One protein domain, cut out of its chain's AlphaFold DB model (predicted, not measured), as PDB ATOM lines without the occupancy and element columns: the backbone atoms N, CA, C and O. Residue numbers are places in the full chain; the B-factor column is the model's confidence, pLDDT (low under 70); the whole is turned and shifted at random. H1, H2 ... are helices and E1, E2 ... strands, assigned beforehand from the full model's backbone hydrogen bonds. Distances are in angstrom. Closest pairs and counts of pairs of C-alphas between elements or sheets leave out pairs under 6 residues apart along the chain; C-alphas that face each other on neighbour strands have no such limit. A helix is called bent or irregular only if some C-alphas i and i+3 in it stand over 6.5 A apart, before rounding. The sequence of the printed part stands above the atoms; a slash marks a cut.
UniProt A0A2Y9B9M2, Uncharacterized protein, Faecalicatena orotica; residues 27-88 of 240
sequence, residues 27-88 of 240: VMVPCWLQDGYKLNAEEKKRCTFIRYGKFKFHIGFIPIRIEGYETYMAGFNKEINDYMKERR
ATOM      1  N   VAL A  27      35.886 -23.473 -27.085       91.81
ATOM      2  CA  VAL A  27      35.415 -22.418 -26.187       91.81
ATOM      3  C   VAL A  27      34.134 -21.787 -26.723       91.81
ATOM      4  O   VAL A  27      33.910 -21.724 -27.932       91.81
ATOM      5  N   MET A  28      33.290 -21.302 -25.809       93.00
ATOM      6  CA  MET A  28      32.080 -20.555 -26.162       93.00
ATOM      7  C   MET A  28      32.394 -19.105 -26.503       93.00
ATOM      8  O   MET A  28      32.993 -18.380 -25.701       93.00
ATOM      9  N   VAL A  29      31.871 -18.650 -27.639       91.50
ATOM     10  CA  VAL A  29      31.945 -17.250 -28.066       91.50
ATOM     11  C   VAL A  29      30.568 -16.677 -28.392       91.50
ATOM     12  O   VAL A  29      29.672 -17.415 -28.804       91.50
ATOM     13  N   PRO A  30      30.363 -15.365 -28.176       93.56
ATOM     14  CA  PRO A  30      29.120 -14.701 -28.523       93.56
ATOM     15  C   PRO A  30      29.050 -14.482 -30.036       93.56
ATOM     16  O   PRO A  30      30.002 -13.997 -30.634       93.56
ATOM     17  N   CYS A  31      27.894 -14.764 -30.621       91.62
ATOM     18  CA  CYS A  31      27.571 -14.497 -32.016       91.62
ATOM     19  C   CYS A  31      26.404 -13.508 -32.068       91.62
ATOM     20  O   CYS A  31      25.404 -13.684 -31.364       91.62
ATOM     21  N   TRP A  32      26.531 -12.442 -32.855       91.94
ATOM     22  CA  TRP A  32      25.463 -11.461 -32.995       91.94
ATOM     23  C   TRP A  32      24.447 -11.935 -34.033       91.94
ATOM     24  O   TRP A  32      24.745 -12.078 -35.211       91.94
ATOM     25  N   LEU A  33      23.224 -12.180 -33.567       90.44
ATOM     26  CA  LEU A  33      22.111 -12.646 -34.381       90.44
ATOM     27  C   LEU A  33      21.387 -11.426 -34.961       90.44
ATOM     28  O   LEU A  33      20.607 -10.770 -34.263       90.44
ATOM     29  N   GLN A  34      21.708 -11.092 -36.210       82.56
ATOM     30  CA  GLN A  34      21.089  -9.989 -36.951       82.56
ATOM     31  C   GLN A  34      19.690 -10.359 -37.487       82.56
ATOM     32  O   GLN A  34      19.242 -11.505 -37.387       82.56
ATOM     33  N   ASP A  35      18.983  -9.377 -38.051       69.25
ATOM     34  CA  ASP A  35      17.664  -9.586 -38.651       69.25
ATOM     35  C   ASP A  35      17.774 -10.567 -39.834       69.25
ATOM     36  O   ASP A  35      18.539 -10.345 -40.766       69.25
ATOM     37  N   GLY A  36      17.041 -11.685 -39.769       70.75
ATOM     38  CA  GLY A  36      17.078 -12.757 -40.778       70.75
ATOM     39  C   GLY A  36      17.328 -14.157 -40.211       70.75
ATOM     40  O   GLY A  36      16.925 -15.145 -40.825       70.75
ATOM     41  N   TYR A  37      17.895 -14.268 -39.004       77.62
ATOM     42  CA  TYR A  37      18.061 -15.562 -38.334       77.62
ATOM     43  C   TYR A  37      16.707 -16.138 -37.884       77.62
ATOM     44  O   TYR A  37      16.066 -15.642 -36.953       77.62
ATOM     45  N   LYS A  38      16.271 -17.224 -38.533       80.56
ATOM     46  CA  LYS A  38      15.050 -17.965 -38.178       80.56
ATOM     47  C   LYS A  38      15.345 -18.982 -37.077       80.56
ATOM     48  O   LYS A  38      15.619 -20.139 -37.359       80.56
ATOM     49  N   LEU A  39      15.269 -18.530 -35.828       84.69
ATOM     50  CA  LEU A  39      15.455 -19.389 -34.657       84.69
ATOM     51  C   LEU A  39      14.141 -20.055 -34.235       84.69
ATOM     52  O   LEU A  39      13.090 -19.396 -34.166       84.69
ATOM     53  N   ASN A  40      14.213 -21.329 -33.865       86.56
ATOM     54  CA  ASN A  40      13.121 -22.060 -33.236       86.56
ATOM     55  C   ASN A  40      12.913 -21.619 -31.766       86.56
ATOM     56  O   ASN A  40      13.646 -20.792 -31.211       86.56
ATOM     57  N   ALA A  41      11.856 -22.121 -31.121       86.31
ATOM     58  CA  ALA A  41      11.498 -21.704 -29.763       86.31
ATOM     59  C   ALA A  41      12.545 -22.095 -28.703       86.31
ATOM     60  O   ALA A  41      12.667 -21.406 -27.689       86.31
ATOM     61  N   GLU A  42      13.293 -23.178 -28.914       84.75
ATOM     62  CA  GLU A  42      14.320 -23.643 -27.978       84.75
ATOM     63  C   GLU A  42      15.617 -22.845 -28.113       84.75
ATOM     64  O   GLU A  42      16.158 -22.376 -27.114       84.75
ATOM     65  N   GLU A  43      16.061 -22.600 -29.342       86.06
ATOM     66  CA  GLU A  43      17.214 -21.758 -29.672       86.06
ATOM     67  C   GLU A  43      17.048 -20.348 -29.099       86.06
ATOM     68  O   GLU A  43      17.961 -19.802 -28.474       86.06
ATOM     69  N   LYS A  44      15.842 -19.774 -29.207       85.06
ATOM     70  CA  LYS A  44      15.519 -18.463 -28.619       85.06
ATOM     71  C   LYS A  44      15.704 -18.425 -27.102       85.06
ATOM     72  O   LYS A  44      16.138 -17.399 -26.585       85.06
ATOM     73  N   LYS A  45      15.420 -19.519 -26.381       87.31
ATOM     74  CA  LYS A  45      15.623 -19.595 -24.919       87.31
ATOM     75  C   LYS A  45      17.105 -19.604 -24.532       87.31
ATOM     76  O   LYS A  45      17.435 -19.210 -23.416       87.31
ATOM     77  N   ARG A  46      17.989 -20.045 -25.434       88.62
ATOM     78  CA  ARG A  46      19.451 -20.098 -25.231       88.62
ATOM     79  C   ARG A  46      20.150 -18.789 -25.612       88.62
ATOM     80  O   ARG A  46      21.303 -18.573 -25.241       88.62
ATOM     81  N   CYS A  47      19.448 -17.896 -26.305       89.81
ATOM     82  CA  CYS A  47      19.936 -16.569 -26.654       89.81
ATOM     83  C   CYS A  47      19.821 -15.590 -25.477       89.81
ATOM     84  O   CYS A  47      19.064 -15.773 -24.523       89.81
ATOM     85  N   THR A  48      20.585 -14.507 -25.538       89.56
ATOM     86  CA  THR A  48      20.540 -13.429 -24.551       89.56
ATOM     87  C   THR A  48      20.651 -12.069 -25.223       89.56
ATOM     88  O   THR A  48      20.942 -11.968 -26.409       89.56
ATOM     89  N   PHE A  49      20.442 -10.998 -24.464       89.69
ATOM     90  CA  PHE A  49      20.681  -9.645 -24.948       89.69
ATOM     91  C   PHE A  49      21.891  -9.044 -24.244       89.69
ATOM     92  O   PHE A  49      21.920  -8.956 -23.016       89.69
ATOM     93  N   ILE A  50      22.867  -8.570 -25.018       87.88
ATOM     94  CA  ILE A  50      23.995  -7.796 -24.492       87.88
ATOM     95  C   ILE A  50      23.783  -6.323 -24.828       87.88
ATOM     96  O   ILE A  50      23.416  -5.958 -25.946       87.88
ATOM     97  N   ARG A  51      24.002  -5.455 -23.839       85.69
ATOM     98  CA  ARG A  51      23.840  -4.010 -23.991       85.69
ATOM     99  C   ARG A  51      25.194  -3.329 -24.137       85.69
ATOM    100  O   ARG A  51      25.981  -3.316 -23.195       85.69
ATOM    101  N   TYR A  52      25.411  -2.667 -25.271       82.19
ATOM    102  CA  TYR A  52      26.549  -1.771 -25.478       82.19
ATOM    103  C   TYR A  52      26.050  -0.325 -25.584       82.19
ATOM    104  O   TYR A  52      25.545   0.140 -26.608       82.19
ATOM    105  N   GLY A  53      26.153   0.413 -24.476       78.44
ATOM    106  CA  GLY A  53      25.636   1.777 -24.377       78.44
ATOM    107  C   GLY A  53      24.110   1.840 -24.534       78.44
ATOM    108  O   GLY A  53      23.366   1.328 -23.695       78.44
ATOM    109  N   LYS A  54      23.634   2.514 -25.590       80.94
ATOM    110  CA  LYS A  54      22.196   2.611 -25.905       80.94
ATOM    111  C   LYS A  54      21.675   1.415 -26.720       80.94
ATOM    112  O   LYS A  54      20.467   1.228 -26.768       80.94
ATOM    113  N   PHE A  55      22.557   0.617 -27.319       85.00
ATOM    114  CA  PHE A  55      22.186  -0.457 -28.238       85.00
ATOM    115  C   PHE A  55      22.022  -1.783 -27.495       85.00
ATOM    116  O   PHE A  55      22.794  -2.090 -26.580       85.00
ATOM    117  N   LYS A  56      21.006  -2.552 -27.889       89.12
ATOM    118  CA  LYS A  56      20.770  -3.923 -27.435       89.12
ATOM    119  C   LYS A  56      21.038  -4.854 -28.611       89.12
ATOM    120  O   LYS A  56      20.473  -4.643 -29.676       89.12
ATOM    121  N   PHE A  57      21.876  -5.857 -28.396       88.88
ATOM    122  CA  PHE A  57      22.242  -6.851 -29.398       88.88
ATOM    123  C   PHE A  57      21.686  -8.201 -28.975       88.88
ATOM    124  O   PHE A  57      21.852  -8.582 -27.814       88.88
ATOM    125  N   HIS A  58      21.018  -8.895 -29.893       91.94
ATOM    126  CA  HIS A  58      20.552 -10.258 -29.675       91.94
ATOM    127  C   HIS A  58      21.714 -11.220 -29.927       91.94
ATOM    128  O   HIS A  58      22.274 -11.248 -31.017       91.94
ATOM    129  N   ILE A  59      22.134 -11.940 -28.896       93.12
ATOM    130  CA  ILE A  59      23.369 -12.715 -28.882       93.12
ATOM    131  C   ILE A  59      23.048 -14.189 -28.684       93.12
ATOM    132  O   ILE A  59      22.413 -14.574 -27.700       93.12
ATOM    133  N   GLY A  60      23.551 -14.997 -29.605       92.94
ATOM    134  CA  GLY A  60      23.701 -16.431 -29.453       92.94
ATOM    135  C   GLY A  60      25.103 -16.794 -28.973       92.94
ATOM    136  O   GLY A  60      25.997 -15.952 -28.949       92.94
ATOM    137  N   PHE A  61      25.310 -18.052 -28.611       93.06
ATOM    138  CA  PHE A  61      26.625 -18.605 -28.315       93.06
ATOM    139  C   PHE A  61      26.915 -19.771 -29.256       93.06
ATOM    140  O   PHE A  61      26.019 -20.570 -29.530       93.06
ATOM    141  N   ILE A  62      28.143 -19.834 -29.766       92.12
ATOM    142  CA  ILE A  62      28.604 -20.892 -30.670       92.12
ATOM    143  C   ILE A  62      29.964 -21.437 -30.213       92.12
ATOM    144  O   ILE A  62      30.745 -20.687 -29.612       92.12
ATOM    145  N   PRO A  63      30.255 -22.725 -30.464       93.06
ATOM    146  CA  PRO A  63      31.548 -23.312 -30.147       93.06
ATOM    147  C   PRO A  63      32.556 -22.993 -31.240       93.06
ATOM    148  O   PRO A  63      32.264 -23.114 -32.427       93.06
ATOM    149  N   ILE A  64      33.763 -22.613 -30.835       92.38
ATOM    150  CA  ILE A  64      34.910 -22.478 -31.735       92.38
ATOM    151  C   ILE A  64      36.147 -23.113 -31.107       92.38
ATOM    152  O   ILE A  64      36.227 -23.251 -29.886       92.38
ATOM    153  N   ARG A  65      37.148 -23.456 -31.923       92.50
ATOM    154  CA  ARG A  65      38.463 -23.871 -31.412       92.50
ATOM    155  C   ARG A  65      39.150 -22.712 -30.697       92.50
ATOM    156  O   ARG A  65      39.108 -21.577 -31.174       92.50
ATOM    157  N   ILE A  66      39.819 -23.007 -29.583       92.00
ATOM    158  CA  ILE A  66      40.508 -22.000 -28.765       92.00
ATOM    159  C   ILE A  66      41.565 -21.208 -29.550       92.00
ATOM    160  O   ILE A  66      41.718 -20.011 -29.329       92.00
ATOM    161  N   GLU A  67      42.219 -21.844 -30.521       91.50
ATOM    162  CA  GLU A  67      43.212 -21.238 -31.421       91.50
ATOM    163  C   GLU A  67      42.640 -20.053 -32.219       91.50
ATOM    164  O   GLU A  67      43.339 -19.080 -32.486       91.50
ATOM    165  N   GLY A  68      41.350 -20.107 -32.572       89.94
ATOM    166  CA  GLY A  68      40.661 -19.059 -33.327       89.94
ATOM    167  C   GLY A  68      40.045 -17.961 -32.458       89.94
ATOM    168  O   GLY A  68      39.456 -17.021 -32.997       89.94
ATOM    169  N   TYR A  69      40.146 -18.064 -31.129       90.50
ATOM    170  CA  TYR A  69      39.417 -17.201 -30.201       90.50
ATOM    171  C   TYR A  69      39.755 -15.720 -30.364       90.50
ATOM    172  O   TYR A  69      38.849 -14.890 -30.470       90.50
ATOM    173  N   GLU A  70      41.042 -15.374 -30.396       90.56
ATOM    174  CA  GLU A  70      41.470 -13.974 -30.459       90.56
ATOM    175  C   GLU A  70      41.020 -13.310 -31.763       90.56
ATOM    176  O   GLU A  70      40.408 -12.239 -31.737       90.56
ATOM    177  N   THR A  71      41.239 -13.987 -32.892       93.00
ATOM    178  CA  THR A  71      40.830 -13.526 -34.223       93.00
ATOM    179  C   THR A  71      39.316 -13.357 -34.314       93.00
ATOM    180  O   THR A  71      38.836 -12.315 -34.768       93.00
ATOM    181  N   TYR A  72      38.548 -14.338 -33.827       92.88
ATOM    182  CA  TYR A  72      37.089 -14.269 -33.820       92.88
ATOM    183  C   TYR A  72      36.588 -13.092 -32.980       92.88
ATOM    184  O   TYR A  72      35.794 -12.278 -33.449       92.88
ATOM    185  N   MET A  73      37.083 -12.957 -31.747       91.62
ATOM    186  CA  MET A  73      36.661 -11.882 -30.851       91.62
ATOM    187  C   MET A  73      37.051 -10.505 -31.387       91.62
ATOM    188  O   MET A  73      36.299  -9.547 -31.190       91.62
ATOM    189  N   ALA A  74      38.187 -10.376 -32.075       89.88
ATOM    190  CA  ALA A  74      38.560  -9.144 -32.763       89.88
ATOM    191  C   ALA A  74      37.546  -8.789 -33.865       89.88
ATOM    192  O   ALA A  74      37.081  -7.648 -33.909       89.88
ATOM    193  N   GLY A  75      37.149  -9.765 -34.688       91.75
ATOM    194  CA  GLY A  75      36.120  -9.608 -35.721       91.75
ATOM    195  C   GLY A  75      34.755  -9.227 -35.145       91.75
ATOM    196  O   GLY A  75      34.206  -8.187 -35.502       91.75
ATOM    197  N   PHE A  76      34.263  -9.995 -34.171       91.38
ATOM    198  CA  PHE A  76      33.002  -9.728 -33.476       91.38
ATOM    199  C   PHE A  76      32.973  -8.323 -32.853       91.38
ATOM    200  O   PHE A  76      32.022  -7.559 -33.019       91.38
ATOM    201  N   ASN A  77      34.041  -7.934 -32.151       90.06
ATOM    202  CA  ASN A  77      34.122  -6.604 -31.549       90.06
ATOM    203  C   ASN A  77      34.180  -5.501 -32.609       90.06
ATOM    204  O   ASN A  77      33.634  -4.418 -32.384       90.06
ATOM    205  N   LYS A  78      34.854  -5.736 -33.739       91.31
ATOM    206  CA  LYS A  78      34.895  -4.793 -34.859       91.31
ATOM    207  C   LYS A  78      33.493  -4.587 -35.428       91.31
ATOM    208  O   LYS A  78      33.047  -3.445 -35.474       91.31
ATOM    209  N   GLU A  79      32.775  -5.665 -35.720       91.19
ATOM    210  CA  GLU A  79      31.406  -5.641 -36.247       91.19
ATOM    211  C   GLU A  79      30.445  -4.868 -35.328       91.19
ATOM    212  O   GLU A  79      29.791  -3.910 -35.749       91.19
ATOM    213  N   ILE A  80      30.432  -5.196 -34.031       89.81
ATOM    214  CA  ILE A  80      29.622  -4.496 -33.025       89.81
ATOM    215  C   ILE A  80      29.976  -3.004 -32.967       89.81
ATOM    216  O   ILE A  80      29.097  -2.140 -32.859       89.81
ATOM    217  N   ASN A  81      31.267  -2.671 -33.018       89.06
ATOM    218  CA  ASN A  81      31.713  -1.285 -32.990       89.06
ATOM    219  C   ASN A  81      31.321  -0.522 -34.253       89.06
ATOM    220  O   ASN A  81      30.929   0.638 -34.130       89.06
ATOM    221  N   ASP A  82      31.413  -1.138 -35.423       89.81
ATOM    222  CA  ASP A  82      31.080  -0.517 -36.702       89.81
ATOM    223  C   ASP A  82      29.569  -0.263 -36.799       89.81
ATOM    224  O   ASP A  82      29.165   0.888 -36.991       89.81
ATOM    225  N   TYR A  83      28.736  -1.241 -36.427       88.56
ATOM    226  CA  TYR A  83      27.287  -1.049 -36.287       88.56
ATOM    227  C   TYR A  83      26.935   0.128 -35.365       88.56
ATOM    228  O   TYR A  83      26.073   0.965 -35.661       88.56
ATOM    229  N   MET A  84      27.609   0.214 -34.214       87.00
ATOM    230  CA  MET A  84      27.409   1.323 -33.287       87.00
ATOM    231  C   MET A  84      27.896   2.656 -33.858       87.00
ATOM    232  O   MET A  84      27.278   3.679 -33.568       87.00
ATOM    233  N   LYS A  85      29.008   2.694 -34.598       86.31
ATOM    234  CA  LYS A  85      29.531   3.932 -35.195       86.31
ATOM    235  C   LYS A  85      28.532   4.514 -36.184       86.31
ATOM    236  O   LYS A  85      28.278   5.710 -36.107       86.31
ATOM    237  N   GLU A  86      27.922   3.688 -37.024       84.38
ATOM    238  CA  GLU A  86      26.920   4.113 -38.008       84.38
ATOM    239  C   GLU A  86      25.639   4.637 -37.355       84.38
ATOM    240  O   GLU A  86      25.073   5.636 -37.782       84.38
ATOM    241  N   ARG A  87      25.177   4.008 -36.269       83.06
ATOM    242  CA  ARG A  87      23.877   4.352 -35.663       83.06
ATOM    243  C   ARG A  87      23.948   5.341 -34.506       83.06
ATOM    244  O   ARG A  87      22.913   5.797 -34.018       83.06
ATOM    245  N   ARG A  88      25.141   5.678 -34.013       83.19
ATOM    246  CA  ARG A  88      25.298   6.684 -32.952       83.19
ATOM    247  C   ARG A  88      24.822   8.052 -33.434       83.19
ATOM    248  O   ARG A  88      25.069   8.463 -34.564       83.19
TER     249      ARG A  88
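What this domain is: This is residues 27 to 88 of the 240 residues of an uncharacterized protein of Faecalicatena orotica (UniProt A0A2Y9B9M2). A strongly twisted three-stranded sheet has the long helix H2 over E1 and E3 on one face, while short H1 only grazes it. The 62 printed residues include E1, H1, E2, E3, H2 in turn; the sheet, E1 - E3 - E2, is antiparallel, the class mixed. It is only just compact, close to loose, with radius of gyration of the C-alphas 12.5 A and spans 32 by 31 by 18 A.

How they stand to each other: Look at E3, residues 55 to 65, which bends by 58 degrees at residue 62. Beside E1, residues 27 to 32, N 29 and O 62 are within hydrogen-bond range, 3.1 A. With E2, residues 48 to 52, it forms a hairpin; N 50 and O 57 are within range, 3.0 A. H2, residues 66 to 87, is on the sheet at a height of 8.8 A, along the strands; its closest C-alphas to E1, Ile 66 and Val 27, are 5.7 A apart. H1, residues 41 to 46, is apart from H2. E1, H1 and E2 make a split strand-helix-strand unit, two strands of one sheet with a helix between them along the chain and E3 between them in the sheet, with a right-handed crossover. Of O i to N i+4 pairs, H1 has 1 of 2 within range, H2 16 of 18.

Where its parts are: Find C-alpha 27 at (35.415, -22.418, -26.187), where E1 begins. E3 spans 28.7 A. H2 spans 31.9 A to C-alpha 87 at (23.877, 4.352, -35.663); it is irregular, C-alphas 67 and 70 being 7.5 A apart.

The domain as a whole: The printed part has no cut and no long link. The C-alphas farthest apart, Arg 65 and Arg 88, are 33.3 A apart. Residue 35 is under pLDDT 70.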